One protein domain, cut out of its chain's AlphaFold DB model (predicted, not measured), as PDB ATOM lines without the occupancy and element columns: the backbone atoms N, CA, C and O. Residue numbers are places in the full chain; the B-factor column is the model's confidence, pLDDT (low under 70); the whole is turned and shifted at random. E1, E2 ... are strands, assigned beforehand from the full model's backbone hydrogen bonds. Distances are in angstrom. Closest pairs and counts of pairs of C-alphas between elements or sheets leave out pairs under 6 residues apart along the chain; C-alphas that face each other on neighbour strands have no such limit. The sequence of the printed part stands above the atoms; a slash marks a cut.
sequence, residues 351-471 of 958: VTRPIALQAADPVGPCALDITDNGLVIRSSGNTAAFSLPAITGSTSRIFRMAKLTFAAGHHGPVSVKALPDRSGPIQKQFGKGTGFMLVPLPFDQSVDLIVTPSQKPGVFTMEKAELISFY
ATOM      1  N   VAL A 351     -10.523  33.728 -33.459       91.56
ATOM      2  CA  VAL A 351     -11.310  34.901 -33.055       91.56
ATOM      3  C   VAL A 351     -10.423  36.131 -33.074       91.56
ATOM      4  O   VAL A 351      -9.362  36.141 -32.449       91.56
ATOM      5  N   THR A 352     -10.906  37.182 -33.725       92.62
ATOM      6  CA  THR A 352     -10.251  38.488 -33.772       92.62
ATOM      7  C   THR A 352     -11.032  39.480 -32.916       92.62
ATOM      8  O   THR A 352     -12.256  39.567 -33.021       92.62
ATOM      9  N   ARG A 353     -10.343  40.215 -32.036       93.56
ATOM     10  CA  ARG A 353     -10.934  41.268 -31.194       93.56
ATOM     11  C   ARG A 353     -10.171  42.582 -31.371       93.56
ATOM     12  O   ARG A 353      -8.946  42.532 -31.424       93.56
ATOM     13  N   PRO A 354     -10.838  43.744 -31.425       95.00
ATOM     14  CA  PRO A 354     -10.138  45.020 -31.520       95.00
ATOM     15  C   PRO A 354      -9.359  45.319 -30.231       95.00
ATOM     16  O   PRO A 354      -9.831  45.040 -29.128       95.00
ATOM     17  N   ILE A 355      -8.176  45.910 -30.379       95.06
ATOM     18  CA  ILE A 355      -7.399  46.519 -29.297       95.06
ATOM     19  C   ILE A 355      -7.753  48.011 -29.285       95.06
ATOM     20  O   ILE A 355      -7.693  48.672 -30.322       95.06
ATOM     21  N   ALA A 356      -8.160  48.537 -28.129       91.12
ATOM     22  CA  ALA A 356      -8.665  49.904 -28.004       91.12
ATOM     23  C   ALA A 356      -7.547  50.941 -28.195       91.12
ATOM     24  O   ALA A 356      -6.796  51.238 -27.266       91.12
ATOM     25  N   LEU A 357      -7.449  51.513 -29.399       92.12
ATOM     26  CA  LEU A 357      -6.445  52.531 -29.723       92.12
ATOM     27  C   LEU A 357      -6.593  53.804 -28.879       92.12
ATOM     28  O   LEU A 357      -5.608  54.495 -28.656       92.12
ATOM     29  N   GLN A 358      -7.797  54.094 -28.377       89.19
ATOM     30  CA  GLN A 358      -8.084  55.263 -27.535       89.19
ATOM     31  C   GLN A 358      -7.361  55.231 -26.186       89.19
ATOM     32  O   GLN A 358      -7.225  56.269 -25.552       89.19
ATOM     33  N   ALA A 359      -6.922  54.050 -25.748       90.00
ATOM     34  CA  ALA A 359      -6.144  53.858 -24.531       90.00
ATOM     35  C   ALA A 359      -4.633  53.751 -24.819       90.00
ATOM     36  O   ALA A 359      -3.899  53.167 -24.027       90.00
ATOM     37  N   ALA A 360      -4.178  54.213 -25.990       93.44
ATOM     38  CA  ALA A 360      -2.759  54.269 -26.309       93.44
ATOM     39  C   ALA A 360      -2.106  55.479 -25.631       93.44
ATOM     40  O   ALA A 360      -2.618  56.592 -25.730       93.44
ATOM     41  N   ASP A 361      -0.941  55.259 -25.027       91.94
ATOM     42  CA  ASP A 361      -0.232  56.277 -24.249       91.94
ATOM     43  C   ASP A 361       1.176  56.530 -24.813       91.94
ATOM     44  O   ASP A 361       1.900  55.577 -25.129       91.94
ATOM     45  N   PRO A 362       1.615  57.795 -24.948       91.19
ATOM     46  CA  PRO A 362       2.976  58.108 -25.363       91.19
ATOM     47  C   PRO A 362       3.969  57.744 -24.246       91.19
ATOM     48  O   PRO A 362       3.813  58.145 -23.095       91.19
ATOM     49  N   VAL A 363       5.020  56.996 -24.592       89.38
ATOM     50  CA  VAL A 363       6.090  56.560 -23.664       89.38
ATOM     51  C   VAL A 363       7.422  57.253 -23.983       89.38
ATOM     52  O   VAL A 363       8.314  57.339 -23.141       89.38
ATOM     53  N   GLY A 364       7.565  57.761 -25.204       86.38
ATOM     54  CA  GLY A 364       8.698  58.554 -25.667       86.38
ATOM     55  C   GLY A 364       8.245  59.848 -26.357       86.38
ATOM     56  O   GLY A 364       7.071  60.203 -26.276       86.38
ATOM     57  N   PRO A 365       9.156  60.551 -27.055       83.38
ATOM     58  CA  PRO A 365       8.874  61.784 -27.800       83.38
ATOM     59  C   PRO A 365       7.945  61.561 -29.013       83.38
ATOM     60  O   PRO A 365       8.369  61.575 -30.172       83.38
ATOM     61  N   CYS A 366       6.659  61.340 -28.749       88.75
ATOM     62  CA  CYS A 366       5.587  61.322 -29.737       88.75
ATOM     63  C   CYS A 366       4.319  62.008 -29.219       88.75
ATOM     64  O   CYS A 366       4.095  62.124 -28.012       88.75
ATOM     65  N   ALA A 367       3.473  62.430 -30.154       86.75
ATOM     66  CA  ALA A 367       2.103  62.846 -29.887       86.75
ATOM     67  C   ALA A 367       1.123  61.912 -30.608       86.75
ATOM     68  O   ALA A 367       1.429  61.388 -31.686       86.75
ATOM     69  N   LEU A 368      -0.028  61.691 -29.982       91.19
ATOM     70  CA  LEU A 368      -1.025  60.701 -30.369       91.19
ATOM     71  C   LEU A 368      -2.387  61.381 -30.488       91.19
ATOM     72  O   LEU A 368      -2.849  61.961 -29.512       91.19
ATOM     73  N   ASP A 369      -3.038  61.254 -31.643       88.56
ATOM     74  CA  ASP A 369      -4.395  61.756 -31.860       88.56
ATOM     75  C   ASP A 369      -5.286  60.656 -32.444       88.56
ATOM     76  O   ASP A 369      -4.948  60.016 -33.443       88.56
ATOM     77  N   ILE A 370      -6.454  60.444 -31.840       91.12
ATOM     78  CA  ILE A 370      -7.469  59.530 -32.372       91.12
ATOM     79  C   ILE A 370      -8.307  60.259 -33.418       91.12
ATOM     80  O   ILE A 370      -8.863  61.322 -33.155       91.12
ATOM     81  N   THR A 371      -8.435  59.647 -34.592       90.56
ATOM     82  CA  THR A 371      -9.246  60.134 -35.713       90.56
ATOM     83  C   THR A 371     -10.185  59.037 -36.213       90.56
ATOM     84  O   THR A 371     -10.024  57.867 -35.859       90.56
ATOM     85  N   ASP A 372     -11.112  59.383 -37.108       86.75
ATOM     86  CA  ASP A 372     -11.991  58.408 -37.776       86.75
ATOM     87  C   ASP A 372     -11.212  57.343 -38.573       86.75
ATOM     88  O   ASP A 372     -11.699  56.233 -38.781       86.75
ATOM     89  N   ASN A 373      -9.976  57.659 -38.984       85.12
ATOM     90  CA  ASN A 373      -9.093  56.774 -39.748       85.12
ATOM     91  C   ASN A 373      -8.107  55.978 -38.867       85.12
ATOM     92  O   ASN A 373      -7.218  55.316 -39.400       85.12
ATOM     93  N   GLY A 374      -8.232  56.046 -37.535       92.12
ATOM     94  CA  GLY A 374      -7.360  55.357 -36.579       92.12
ATOM     95  C   GLY A 374      -6.478  56.302 -35.758       92.12
ATOM     96  O   GLY A 374      -6.792  57.482 -35.586       92.12
ATOM     97  N   LEU A 375      -5.374  55.773 -35.225       94.38
ATOM     98  CA  LEU A 375      -4.427  56.515 -34.389       94.38
ATOM     99  C   LEU A 375      -3.382  57.220 -35.260       94.38
ATOM    100  O   LEU A 375      -2.538  56.563 -35.879       94.38
ATOM    101  N   VAL A 376      -3.421  58.551 -35.284       91.31
ATOM    102  CA  VAL A 376      -2.395  59.400 -35.896       91.31
ATOM    103  C   VAL A 376      -1.255  59.591 -34.902       91.31
ATOM    104  O   VAL A 376      -1.456  59.983 -33.756       91.31
ATOM    105  N   ILE A 377      -0.041  59.293 -35.352       90.88
ATOM    106  CA  ILE A 377       1.172  59.244 -34.544       90.88
ATOM    107  C   ILE A 377       2.165  60.251 -35.118       90.88
ATOM    108  O   ILE A 377       2.767  60.020 -36.172       90.88
ATOM    109  N   ARG A 378       2.371  61.359 -34.406       87.88
ATOM    110  CA  ARG A 378       3.449  62.318 -34.674       87.88
ATOM    111  C   ARG A 378       4.707  61.838 -33.959       87.88
ATOM    112  O   ARG A 378       4.792  61.881 -32.736       87.88
ATOM    113  N   SER A 379       5.674  61.339 -34.719       88.44
ATOM    114  CA  SER A 379       6.891  60.702 -34.211       88.44
ATOM    115  C   SER A 379       8.116  61.585 -34.429       88.44
ATOM    116  O   SER A 379       8.290  62.153 -35.509       88.44
ATOM    117  N   SER A 380       9.008  61.648 -33.436       82.19
ATOM    118  CA  SER A 380      10.341  62.250 -33.563       82.19
ATOM    119  C   SER A 380      11.401  61.287 -34.136       82.19
ATOM    120  O   SER A 380      12.588  61.610 -34.142       82.19
ATOM    121  N   GLY A 381      11.012  60.086 -34.579       84.25
ATOM    122  CA  GLY A 381      11.903  59.058 -35.121       84.25
ATOM    123  C   GLY A 381      12.273  57.968 -34.121       84.25
ATOM    124  O   GLY A 381      11.436  57.534 -33.342       84.25
ATOM    125  N   ASN A 382      13.519  57.491 -34.153       81.69
ATOM    126  CA  ASN A 382      13.931  56.245 -33.486       81.69
ATOM    127  C   ASN A 382      13.748  56.211 -31.952       81.69
ATOM    128  O   ASN A 382      13.763  55.141 -31.354       81.69
ATOM    129  N   THR A 383      13.604  57.364 -31.300       84.00
ATOM    130  CA  THR A 383      13.337  57.455 -29.854       84.00
ATOM    131  C   THR A 383      11.848  57.515 -29.523       84.00
ATOM    132  O   THR A 383      11.482  57.320 -28.368       84.00
ATOM    133  N   ALA A 384      10.989  57.797 -30.502       88.88
ATOM    134  CA  ALA A 384       9.553  57.923 -30.319       88.88
ATOM    135  C   ALA A 384       8.915  56.549 -30.083       88.88
ATOM    136  O   ALA A 384       9.125  55.612 -30.855       88.88
ATOM    137  N   ALA A 385       8.113  56.424 -29.032       93.19
ATOM    138  CA  ALA A 385       7.433  55.179 -28.709       93.19
ATOM    139  C   ALA A 385       6.112  55.447 -27.989       93.19
ATOM    140  O   ALA A 385       6.003  56.409 -27.231       93.19
ATOM    141  N   PHE A 386       5.137  54.571 -28.191       94.94
ATOM    142  CA  PHE A 386       3.877  54.568 -27.454       94.94
ATOM    143  C   PHE A 386       3.524  53.147 -27.016       94.94
ATOM    144  O   PHE A 386       3.972  52.175 -27.629       94.94
ATOM    145  N   SER A 387       2.740  53.019 -25.952       95.56
ATOM    146  CA  SER A 387       2.187  51.750 -25.494       95.56
ATOM    147  C   SER A 387       0.741  51.602 -25.936       95.56
ATOM    148  O   SER A 387      -0.038  52.549 -25.869       95.56
ATOM    149  N   LEU A 388       0.375  50.398 -26.365       95.62
ATOM    150  CA  LEU A 388      -1.022  49.972 -26.451       95.62
ATOM    151  C   LEU A 388      -1.506  49.481 -25.077       95.62
ATOM    152  O   LEU A 388      -0.665  49.075 -24.268       95.62
ATOM    153  N   PRO A 389      -2.828  49.462 -24.815       92.75
ATOM    154  CA  PRO A 389      -3.353  48.900 -23.576       92.75
ATOM    155  C   PRO A 389      -2.898  47.450 -23.399       92.75
ATOM    156  O   PRO A 389      -2.797  46.700 -24.375       92.75
ATOM    157  N   ALA A 390      -2.654  47.056 -22.150       93.06
ATOM    158  CA  ALA A 390      -2.242  45.702 -21.815       93.06
ATOM    159  C   ALA A 390      -3.256  44.672 -22.341       93.06
ATOM    160  O   ALA A 390      -4.469  44.796 -22.144       93.06
ATOM    161  N   ILE A 391      -2.752  43.632 -23.004       94.50
ATOM    162  CA  ILE A 391      -3.553  42.549 -23.585       94.50
ATOM    163  C   ILE A 391      -3.166  41.204 -22.978       94.50
ATOM    164  O   ILE A 391      -2.065  41.016 -22.466       94.50
ATOM    165  N   THR A 392      -4.061  40.224 -23.060       93.69
ATOM    166  CA  THR A 392      -3.738  38.856 -22.641       93.69
ATOM    167  C   THR A 392      -2.804  38.195 -23.652       93.69
ATOM    168  O   THR A 392      -3.125  38.120 -24.840       93.69
ATOM    169  N   GLY A 393      -1.675  37.666 -23.177       92.19
ATOM    170  CA  GLY A 393      -0.725  36.913 -23.990       92.19
ATOM    171  C   GLY A 393      -1.181  35.488 -24.307       92.19
ATOM    172  O   GLY A 393      -2.340  35.098 -24.122       92.19
ATOM    173  N   SER A 394      -0.257  34.683 -24.820       93.56
ATOM    174  CA  SER A 394      -0.499  33.275 -25.143       93.56
ATOM    175  C   SER A 394      -0.633  32.415 -23.879       93.56
ATOM    176  O   SER A 394      -0.106  32.726 -22.813       93.56
ATOM    177  N   THR A 395      -1.331  31.289 -23.980       90.44
ATOM    178  CA  THR A 395      -1.385  30.261 -22.929       90.44
ATOM    179  C   THR A 395      -1.025  28.903 -23.517       90.44
ATOM    180  O   THR A 395      -0.924  28.754 -24.729       90.44
ATOM    181  N   SER A 396      -0.881  27.876 -22.678       83.19
ATOM    182  CA  SER A 396      -0.637  26.505 -23.151       83.19
ATOM    183  C   SER A 396      -1.749  25.928 -24.037       83.19
ATOM    184  O   SER A 396      -1.561  24.861 -24.613       83.19
ATOM    185  N   ARG A 397      -2.912  26.591 -24.122       83.56
ATOM    186  CA  ARG A 397      -4.069  26.140 -24.912       83.56
ATOM    187  C   ARG A 397      -4.493  27.105 -26.013       83.56
ATOM    188  O   ARG A 397      -5.134  26.664 -26.955       83.56
ATOM    189  N   ILE A 398      -4.215  28.399 -25.862       90.75
ATOM    190  CA  ILE A 398      -4.647  29.433 -26.805       90.75
ATOM    191  C   ILE A 398      -3.421  30.238 -27.195       90.75
ATOM    192  O   ILE A 398      -2.874  30.979 -26.372       90.75
ATOM    193  N   PHE A 399      -3.011  30.108 -28.450       94.50
ATOM    194  CA  PHE A 399      -1.958  30.940 -29.006       94.50
ATOM    195  C   PHE A 399      -2.542  32.277 -29.462       94.50
ATOM    196  O   PHE A 399      -3.658  32.323 -29.991       94.50
ATOM    197  N   ARG A 400      -1.816  33.374 -29.230       95.75
ATOM    198  CA  ARG A 400      -2.283  34.719 -29.569       95.75
ATOM    199  C   ARG A 400      -1.242  35.520 -30.329       95.75
ATOM    200  O   ARG A 400      -0.044  35.418 -30.078       95.75
ATOM    201  N   MET A 401      -1.731  36.362 -31.230       96.69
ATOM    202  CA  MET A 401      -0.931  37.332 -31.967       96.69
ATOM    203  C   MET A 401      -1.622  38.690 -31.951       96.69
ATOM    204  O   MET A 401      -2.847  38.755 -32.036       96.69
ATOM    205  N   ALA A 402      -0.850  39.771 -31.891       96.81
ATOM    206  CA  ALA A 402      -1.360  41.096 -32.216       96.81
ATOM    207  C   ALA A 402      -1.133  41.381 -33.705       96.81
ATOM    208  O   ALA A 402      -0.030  41.197 -34.216       96.81
ATOM    209  N   LYS A 403      -2.174  41.831 -34.399       95.88
ATOM    210  CA  LYS A 403      -2.127  42.313 -35.778       95.88
ATOM    211  C   LYS A 403      -2.229  43.829 -35.760       95.88
ATOM    212  O   LYS A 403      -3.260  44.376 -35.376       95.88
ATOM    213  N   LEU A 404      -1.158  44.504 -36.161       95.38
ATOM    214  CA  LEU A 404      -1.096  45.964 -36.225       95.38
ATOM    215  C   LEU A 404      -1.169  46.393 -37.685       95.38
ATOM    216  O   LEU A 404      -0.275  46.050 -38.455       95.38
ATOM    217  N   THR A 405      -2.226  47.108 -38.063       93.19
ATOM    218  CA  THR A 405      -2.481  47.558 -39.438       93.19
ATOM    219  C   THR A 405      -2.188  49.049 -39.555       93.19
ATOM    220  O   THR A 405      -2.745  49.860 -38.816       93.19
ATOM    221  N   PHE A 406      -1.312  49.401 -40.488       90.50
ATOM    222  CA  PHE A 406      -0.871  50.756 -40.787       90.50
ATOM    223  C   PHE A 406      -1.394  51.196 -42.150       90.50
ATOM    224  O   PHE A 406      -1.565  50.381 -43.059       90.50
ATOM    225  N   ALA A 407      -1.608  52.500 -42.293       85.88
ATOM    226  CA  ALA A 407      -2.111  53.072 -43.529       85.88
ATOM    227  C   ALA A 407      -1.182  52.793 -44.717       85.88
ATOM    228  O   ALA A 407       0.050  52.740 -44.598       85.88
ATOM    229  N   ALA A 408      -1.789  52.645 -45.896       73.19
ATOM    230  CA  ALA A 408      -1.062  52.420 -47.137       73.19
ATOM    231  C   ALA A 408      -0.012  53.522 -47.364       73.19
ATOM    232  O   ALA A 408      -0.319  54.713 -47.376       73.19
ATOM    233  N   GLY A 409       1.242  53.116 -47.575       64.56
ATOM    234  CA  GLY A 409       2.355  54.053 -47.732       64.56
ATOM    235  C   GLY A 409       3.059  54.443 -46.430       64.56
ATOM    236  O   GLY A 409       3.790  55.428 -46.441       64.56
ATOM    237  N   HIS A 410       2.901  53.685 -45.338       78.06
ATOM    238  CA  HIS A 410       3.801  53.781 -44.182       78.06
ATOM    239  C   HIS A 410       5.271  53.684 -44.623       78.06
ATOM    240  O   HIS A 410       5.631  52.854 -45.462       78.06
ATOM    241  N   HIS A 411       6.135  54.540 -44.073       68.81
ATOM    242  CA  HIS A 411       7.542  54.621 -44.464       68.81
ATOM    243  C   HIS A 411       8.487  54.367 -43.288       68.81
ATOM    244  O   HIS A 411       8.440  55.032 -42.252       68.81
ATOM    245  N   GLY A 412       9.414  53.438 -43.509       72.38
ATOM    246  CA  GLY A 412      10.411  53.019 -42.526       72.38
ATOM    247  C   GLY A 412       9.946  51.843 -41.659       72.38
ATOM    248  O   GLY A 412       8.773  51.463 -41.703       72.38
ATOM    249  N   PRO A 413      10.876  51.236 -40.903       79.75
ATOM    250  CA  PRO A 413      10.585  50.027 -40.151       79.75
ATOM    251  C   PRO A 413       9.832  50.367 -38.865       79.75
ATOM    252  O   PRO A 413      10.248  51.252 -38.114       79.75
ATOM    253  N   VAL A 414       8.757  49.631 -38.595       89.38
ATOM    254  CA  VAL A 414       8.076  49.608 -37.298       89.38
ATOM    255  C   VAL A 414       8.759  48.583 -36.412       89.38
ATOM    256  O   VAL A 414       9.051  47.471 -36.852       89.38
ATOM    257  N   SER A 415       9.000  48.948 -35.157       92.06
ATOM    258  CA  SER A 415       9.517  48.046 -34.133       92.06
ATOM    259  C   SER A 415       8.466  47.857 -33.052       92.06
ATOM    260  O   SER A 415       7.937  48.835 -32.534       92.06
ATOM    261  N   VAL A 416       8.191  46.617 -32.667       94.00
ATOM    262  CA  VAL A 416       7.275  46.288 -31.572       94.00
ATOM    263  C   VAL A 416       8.021  45.469 -30.539       94.00
ATOM    264  O   VAL A 416       8.612  44.436 -30.852       94.00
ATOM    265  N   LYS A 417       7.997  45.926 -29.293       93.44
ATOM    266  CA  LYS A 417       8.530  45.200 -28.146       93.44
ATOM    267  C   LYS A 417       7.367  44.755 -27.270       93.44
ATOM    268  O   LYS A 417       6.658  45.596 -26.726       93.44
ATOM    269  N   ALA A 418       7.205  43.445 -27.115       92.50
ATOM    270  CA  ALA A 418       6.298  42.874 -26.129       92.50
ATOM    271  C   ALA A 418       7.011  42.776 -24.768       92.50
ATOM    272  O   ALA A 418       8.174  42.379 -24.704       92.50
ATOM    273  N   LEU A 419       6.352  43.131 -23.669       88.94
ATOM    274  CA  LEU A 419       6.853  42.937 -22.303       88.94
ATOM    275  C   LEU A 419       5.936  41.964 -21.546       88.94
ATOM    276  O   LEU A 419       4.731  42.014 -21.775       88.94
ATOM    277  N   PRO A 420       6.469  41.075 -20.680       83.62
ATOM    278  CA  PRO A 420       7.874  40.922 -20.264       83.62
ATOM    279  C   PRO A 420       8.735  40.046 -21.211       83.62
ATOM    280  O   PRO A 420       9.639  39.341 -20.758       83.62
ATOM    281  N   ASP A 421       8.462  40.048 -22.521       74.75
ATOM    282  CA  ASP A 421       9.069  39.119 -23.476       74.75
ATOM    283  C   ASP A 421      10.611  39.140 -23.488       74.75
ATOM    284  O   ASP A 421      11.289  40.167 -23.421       74.75
ATOM    285  N   ARG A 422      11.164  37.938 -23.635       76.88
ATOM    286  CA  ARG A 422      12.585  37.629 -23.767       76.88
ATOM    287  C   ARG A 422      13.054  37.565 -25.218       76.88
ATOM    288  O   ARG A 422      14.243  37.333 -25.423       76.88
ATOM    289  N   SER A 423      12.152  37.717 -26.187       78.69
ATOM    290  CA  SER A 423      12.434  37.638 -27.621       78.69
ATOM    291  C   SER A 423      12.998  38.944 -28.212       78.69
ATOM    292  O   SER A 423      13.525  38.946 -29.320       78.69
ATOM    293  N   GLY A 424      13.007  40.047 -27.457       84.19
ATOM    294  CA  GLY A 424      13.459  41.349 -27.960       84.19
ATOM    295  C   GLY A 424      12.457  41.979 -28.944       84.19
ATOM    296  O   GLY A 424      11.354  41.466 -29.112       84.19
ATOM    297  N   PRO A 425      12.794  43.119 -29.568       87.06
ATOM    298  CA  PRO A 425      11.886  43.780 -30.499       87.06
ATOM    299  C   PRO A 425      11.730  42.988 -31.805       87.06
ATOM    300  O   PRO A 425      12.716  42.530 -32.384       87.06
ATOM    301  N   ILE A 426      10.495  42.881 -32.293       88.06
ATOM    302  CA  ILE A 426      10.183  42.428 -33.651       88.06
ATOM    303  C   ILE A 426      10.130  43.667 -34.542       88.06
ATOM    304  O   ILE A 426       9.501  44.657 -34.177       88.06
ATOM    305  N   GLN A 427      10.787  43.628 -35.699       85.81
ATOM    306  CA  GLN A 427      10.793  44.737 -36.652       85.81
ATOM    307  C   GLN A 427      10.203  44.308 -37.988       85.81
ATOM    308  O   GLN A 427      10.554  43.247 -38.500       85.81
ATOM    309  N   LYS A 428       9.336  45.146 -38.562       82.12
ATOM    310  CA  LYS A 428       8.794  44.961 -39.909       82.12
ATOM    311  C   LYS A 428       8.876  46.247 -40.706       82.12
ATOM    312  O   LYS A 428       8.615  47.335 -40.203       82.12
ATOM    313  N   GLN A 429       9.206  46.095 -41.978       74.62
ATOM    314  CA  GLN A 429       9.089  47.149 -42.969       74.62
ATOM    315  C   GLN A 429       7.818  46.937 -43.782       74.62
ATOM    316  O   GLN A 429       7.539  45.822 -44.214       74.62
ATOM    317  N   PHE A 430       7.084  48.018 -44.013       70.69
ATOM    318  CA  PHE A 430       5.899  48.002 -44.857       70.69
ATOM    319  C   PHE A 430       6.259  48.348 -46.304       70.69
ATOM    320  O   PHE A 430       6.927  49.352 -46.558       70.69
ATOM    321  N   GLY A 431       5.815  47.492 -47.226       56.44
ATOM    322  CA  GLY A 431       5.904  47.648 -48.677       56.44
ATOM    323  C   GLY A 431       4.518  47.638 -49.344       56.44
ATOM    324  O   GLY A 431       3.489  47.603 -48.665       56.44
ATOM    325  N   LYS A 432       4.454  47.645 -50.680       48.16
ATOM    326  CA  LYS A 432       3.240  47.374 -51.462       48.16
ATOM    327  C   LYS A 432       2.864  45.891 -51.339       48.16
ATOM    328  O   LYS A 432       3.229  45.113 -52.200       48.16
ATOM    329  N   GLY A 433       2.141  45.474 -50.304       50.62
ATOM    330  CA  GLY A 433       1.611  44.100 -50.289       50.62
ATOM    331  C   GLY A 433       0.984  43.638 -48.983       50.62
ATOM    332  O   GLY A 433      -0.046  42.979 -49.008       50.62
ATOM    333  N   THR A 434       1.521  44.042 -47.830       59.28
ATOM    334  CA  THR A 434       0.871  43.794 -46.535       59.28
ATOM    335  C   THR A 434       0.964  45.047 -45.678       59.28
ATOM    336  O   THR A 434       2.035  45.414 -45.213       59.28
ATOM    337  N   GLY A 435      -0.162  45.735 -45.475       77.69
ATOM    338  CA  GLY A 435      -0.252  46.914 -44.604       77.69
ATOM    339  C   GLY A 435      -0.275  46.572 -43.112       77.69
ATOM    340  O   GLY A 435      -0.681  47.402 -42.313       77.69
ATOM    341  N   PHE A 436       0.086  45.347 -42.714       89.88
ATOM    342  CA  PHE A 436      -0.002  44.905 -41.323       89.88
ATOM    343  C   PHE A 436       1.179  44.039 -40.879       89.88
ATOM    344  O   PHE A 436       1.828  43.381 -41.692       89.88
ATOM    345  N   MET A 437       1.474  44.076 -39.583       91.62
ATOM    346  CA  MET A 437       2.496  43.270 -38.919       91.62
ATOM    347  C   MET A 437       1.835  42.313 -37.937       91.62
ATOM    348  O   MET A 437       0.953  42.727 -37.180       91.62
ATOM    349  N   LEU A 438       2.279  41.058 -37.927       93.62
ATOM    350  CA  LEU A 438       1.906  40.081 -36.912       93.62
ATOM    351  C   LEU A 438       2.978  40.016 -35.827       93.62
ATOM    352  O   LEU A 438       4.165  39.840 -36.091       93.62
ATOM    353  N   VAL A 439       2.536  40.139 -34.582       95.19
ATOM    354  CA  VAL A 439       3.375  40.088 -33.386       95.19
ATOM    355  C   VAL A 439       2.922  38.888 -32.554       95.19
ATOM    356  O   VAL A 439       1.935  38.994 -31.820       95.19
ATOM    357  N   PRO A 440       3.600  37.732 -32.674       95.56
ATOM    358  CA  PRO A 440       3.417  36.604 -31.768       95.56
ATOM    359  C   PRO A 440       3.537  37.035 -30.306       95.56
ATOM    360  O   PRO A 440       4.543  37.628 -29.918       95.56
ATOM    361  N   LEU A 441       2.520  36.752 -29.489       95.12
ATOM    362  CA  LEU A 441       2.510  37.194 -28.095       95.12
ATOM    363  C   LEU A 441       3.177  36.157 -27.182       95.12
ATOM    364  O   LEU A 441       2.909  34.956 -27.320       95.12
ATOM    365  N   PRO A 442       3.998  36.597 -26.209       92.94
ATOM    366  CA  PRO A 442       4.611  35.706 -25.234       92.94
ATOM    367  C   PRO A 442       3.549  35.027 -24.363       92.94
ATOM    368  O   PRO A 442       2.409  35.483 -24.249       92.94
ATOM    369  N   PHE A 443       3.939  33.925 -23.726       91.50
ATOM    370  CA  PHE A 443       3.064  33.155 -22.847       91.50
ATOM    371  C   PHE A 443       2.966  33.793 -21.451       91.50
ATOM    372  O   PHE A 443       3.609  33.331 -20.504       91.50
ATOM    373  N   ASP A 444       2.189  34.871 -21.351       91.38
ATOM    374  CA  ASP A 444       1.977  35.655 -20.131       91.38
ATOM    375  C   ASP A 444       0.505  36.099 -19.992       91.38
ATOM    376  O   ASP A 444      -0.231  36.181 -20.978       91.38
ATOM    377  N   GLN A 445       0.057  36.364 -18.764       87.94
ATOM    378  CA  GLN A 445      -1.314  36.808 -18.488       87.94
ATOM    379  C   GLN A 445      -1.549  38.263 -18.897       87.94
ATOM    380  O   GLN A 445      -2.673  38.609 -19.262       87.94
ATOM    381  N   SER A 446      -0.498  39.084 -18.864       92.50
ATOM    382  CA  SER A 446      -0.535  40.490 -19.249       92.50
ATOM    383  C   SER A 446       0.676  40.814 -20.110       92.50
ATOM    384  O   SER A 446       1.810  40.539 -19.719       92.50
ATOM    385  N   VAL A 447       0.430  41.379 -21.286       94.50
ATOM    386  CA  VAL A 447       1.456  41.751 -22.255       94.50
ATOM    387  C   VAL A 447       1.273  43.204 -22.646       94.50
ATOM    388  O   VAL A 447       0.232  43.573 -23.193       94.50
ATOM    389  N   ASP A 448       2.316  43.998 -22.423       93.25
ATOM    390  CA  ASP A 448       2.383  45.374 -22.907       93.25
ATOM    391  C   ASP A 448       3.065  45.394 -24.273       93.25
ATOM    392  O   ASP A 448       4.116  44.773 -24.465       93.25
ATOM    393  N   LEU A 449       2.482  46.122 -25.224       95.62
ATOM    394  CA  LEU A 449       3.067  46.328 -26.546       95.62
ATOM    395  C   LEU A 449       3.587  47.755 -26.650       95.62
ATOM    396  O   LEU A 449       2.805  48.698 -26.741       95.62
ATOM    397  N   ILE A 450       4.911  47.898 -26.676       95.19
ATOM    398  CA  ILE A 450       5.583  49.173 -26.934       95.19
ATOM    399  C   ILE A 450       5.916  49.237 -28.422       95.19
ATOM    400  O   ILE A 450       6.688  48.419 -28.930       95.19
ATOM    401  N   VAL A 451       5.338  50.212 -29.114       95.31
ATOM    402  CA  VAL A 451       5.459  50.392 -30.559       95.31
ATOM    403  C   VAL A 451       6.323  51.615 -30.854       95.31
ATOM    404  O   VAL A 451       6.027  52.731 -30.430       95.31
ATOM    405  N   THR A 452       7.383  51.406 -31.627       94.38
ATOM    406  CA  THR A 452       8.192  52.449 -32.264       94.38
ATOM    407  C   THR A 452       7.732  52.560 -33.720       94.38
ATOM    408  O   THR A 452       7.990  51.644 -34.508       94.38
ATOM    409  N   PRO A 453       7.034  53.643 -34.105       89.81
ATOM    410  CA  PRO A 453       6.345  53.738 -35.395       89.81
ATOM    411  C   PRO A 453       7.294  53.903 -36.590       89.81
ATOM    412  O   PRO A 453       6.949  53.531 -37.706       89.81
ATOM    413  N   SER A 454       8.478  54.484 -36.402       86.19
ATOM    414  CA  SER A 454       9.502  54.573 -37.446       86.19
ATOM    415  C   SER A 454      10.828  55.012 -36.841       86.19
ATOM    416  O   SER A 454      10.857  55.719 -35.838       86.19
ATOM    417  N   GLN A 455      11.938  54.666 -37.492       81.62
ATOM    418  CA  GLN A 455      13.251  55.227 -37.156       81.62
ATOM    419  C   GLN A 455      13.393  56.700 -37.570       81.62
ATOM    420  O   GLN A 455      14.305  57.381 -37.097       81.62
ATOM    421  N   LYS A 456      12.508  57.199 -38.442       78.44
ATOM    422  CA  LYS A 456      12.523  58.578 -38.940       78.44
ATOM    423  C   LYS A 456      11.394  59.414 -38.345       78.44
ATOM    424  O   LYS A 456      10.307  58.871 -38.131       78.44
ATOM    425  N   PRO A 457      11.622  60.720 -38.120       82.75
ATOM    426  CA  PRO A 457      10.535  61.628 -37.804       82.75
ATOM    427  C   PRO A 457       9.468  61.586 -38.897       82.75
ATOM    428  O   PRO A 457       9.784  61.430 -40.081       82.75
ATOM    429  N   GLY A 458       8.206  61.724 -38.509       85.75
ATOM    430  CA  GLY A 458       7.096  61.679 -39.452       85.75
ATOM    431  C   GLY A 458       5.738  61.607 -38.782       85.75
ATOM    432  O   GLY A 458       5.630  61.449 -37.566       85.75
ATOM    433  N   VAL A 459       4.705  61.715 -39.614       86.31
ATOM    434  CA  VAL A 459       3.313  61.488 -39.228       86.31
ATOM    435  C   VAL A 459       2.887  60.151 -39.820       86.31
ATOM    436  O   VAL A 459       2.984  59.950 -41.032       86.31
ATOM    437  N   PHE A 460       2.457  59.234 -38.962       89.06
ATOM    438  CA  PHE A 460       2.071  57.874 -39.325       89.06
ATOM    439  C   PHE A 460       0.651  57.599 -38.854       89.06
ATOM    440  O   PHE A 460       0.228  58.150 -37.844       89.06
ATOM    441  N   THR A 461      -0.064  56.715 -39.542       90.94
ATOM    442  CA  THR A 461      -1.418  56.324 -39.135       90.94
ATOM    443  C   THR A 461      -1.467  54.821 -38.928       90.94
ATOM    444  O   THR A 461      -1.196  54.052 -39.853       90.94
ATOM    445  N   MET A 462      -1.821  54.406 -37.715       93.62
ATOM    446  CA  MET A 462      -2.205  53.031 -37.419       93.62
ATOM    447  C   MET A 462      -3.727  52.942 -37.503       93.62
ATOM    448  O   MET A 462      -4.439  53.445 -36.635       93.62
ATOM    449  N   GLU A 463      -4.216  52.314 -38.568       93.75
ATOM    450  CA  GLU A 463      -5.645  52.217 -38.861       93.75
ATOM    451  C   GLU A 463      -6.358  51.347 -37.826       93.75
ATOM    452  O   GLU A 463      -7.439  51.694 -37.350       93.75
ATOM    453  N   LYS A 464      -5.760  50.197 -37.478       93.88
ATOM    454  CA  LYS A 464      -6.362  49.196 -36.586       93.88
ATOM    455  C   LYS A 464      -5.300  48.405 -35.828       93.88
ATOM    456  O   LYS A 464      -4.238  48.104 -36.367       93.88
ATOM    457  N   ALA A 465      -5.637  47.984 -34.615       96.62
ATOM    458  CA  ALA A 465      -4.904  46.967 -33.871       96.62
ATOM    459  C   ALA A 465      -5.880  45.877 -33.418       96.62
ATOM    460  O   ALA A 465      -6.962  46.177 -32.911       96.62
ATOM    461  N   GLU A 466      -5.518  44.613 -33.617       96.75
ATOM    462  CA  GLU A 466      -6.397  43.471 -33.368       96.75
ATOM    463  C   GLU A 466      -5.659  42.353 -32.622       96.75
ATOM    464  O   GLU A 466      -4.508  42.043 -32.918       96.75
ATOM    465  N   LEU A 467      -6.333  41.713 -31.671       97.00
ATOM    466  CA  LEU A 467      -5.884  40.503 -30.994       97.00
ATOM    467  C   LEU A 467      -6.481  39.283 -31.696       97.00
ATOM    468  O   LEU A 467      -7.689  39.051 -31.627       97.00
ATOM    469  N   ILE A 468      -5.625  38.484 -32.323       96.50
ATOM    470  CA  ILE A 468      -5.978  37.214 -32.956       96.50
ATOM    471  C   ILE A 468      -5.741  36.095 -31.944       96.50
ATOM    472  O   ILE A 468      -4.641  35.956 -31.413       96.50
ATOM    473  N   SER A 469      -6.768  35.295 -31.668       95.19
ATOM    474  CA  SER A 469      -6.710  34.146 -30.758       95.19
ATOM    475  C   SER A 469      -7.045  32.850 -31.493       95.19
ATOM    476  O   SER A 469      -8.130  32.730 -32.059       95.19
ATOM    477  N   PHE A 470      -6.135  31.878 -31.437       93.12
ATOM    478  CA  PHE A 470      -6.279  30.552 -32.038       93.12
ATOM    479  C   PHE A 470      -6.749  29.561 -30.969       93.12
ATOM    480  O   PHE A 470      -5.993  29.228 -30.054       93.12
ATOM    481  N   TYR A 471      -8.001  29.112 -31.065       86.06
ATOM    482  CA  TYR A 471      -8.623  28.201 -30.097       86.06
ATOM    483  C   TYR A 471      -8.477  26.720 -30.471       86.06
ATOM    484  O   TYR A 471      -8.633  25.863 -29.601       86.06
TER     485      TYR A 471
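Overview. This is residues 351 to 471 of the 958 residues of an uncharacterized protein of Desulfosarcina ovata subsp. sediminis (UniProt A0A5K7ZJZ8). Two strongly twisted sheets lie face to face as a sandwich, wound as a jelly roll, with their planes 43 degrees apart. One sheet is built on the long bent strand E10, which joins the hairpin E2 and E3 at one end to E5, E8 and E1 towards the other; the second sheet, E4, E9, E6 and E7, covers part of its face. The printed part has 121 residues, with no named helix and ten named strands, E1 to E10 in order along the chain; the class is all strand, and neighbour strands in both sheets are antiparallel. It is compact, with a radius of gyration of the C-alphas of 13.5 A, and elongated in outline, spanning 40 by 26 by 25 A.

Along the chain. E1, residues 351 to 354, begins at C-alpha 351 (-11.310, 34.901, -33.055). E2 is residues 366 to 371, and E3, residues 374 to 380, measures 19.2 A from first to last C-alpha. E4 is residues 386 to 391, and E5, residues 399 to 406, is 23.1 A long. E6 is residues 413 to 419, 19.6 A long; E7 is 426 to 429, E8 436 to 440 and E9 447 to 452. E10, residues 457 to 470, is the longest at 35.8 A, bends by 62 degrees at residue 460 and ends at C-alpha 470 (-6.279, 30.552, -32.038).

Arrangement. The sheet with E10 is branched. E1 and E3 lie on one side of E10, beside residues 466 to 469 and 457 to 463, and E5 on the other side. N 353 and O 467 are 2.9 A apart, N 377 and O 460 2.8 A, and N 403 and O 466 2.8 A, each within hydrogen-bond range. The hairpin E2 and E3 has N 369 and O 376 at 2.9 A; E5 and E8 have N 404 and O 437 at 2.9 A. In the other sheet, order E4, E9, E6, E7, N 388 and O 449 are 3.0 A apart, N 417 and O 450 2.8 A, and N 416 and O 426, in the hairpin E6 and E7, 2.8 A. The jelly roll, four nested antiparallel pairs wound over both sheets, is E3 with E10, E4 with E9, E5 with E8 and E6 with E7. Between the sheets, the closest C-alphas of E7 and E8 are those of Lys 428 and Met 437, 6.6 A apart.

Size, cuts and confidence. The C-alphas farthest apart, of Arg 397 and Pro 457, are 40.5 A apart. The printed part has no cut. The link E1 to E2 is long, 11 residues; within it residues 361 to 362 pair antiparallel with residues 386 to 387 of E4. Mean pLDDT of the printed part is 87.9; residues 409, 411 and 431 to 434 are under 70.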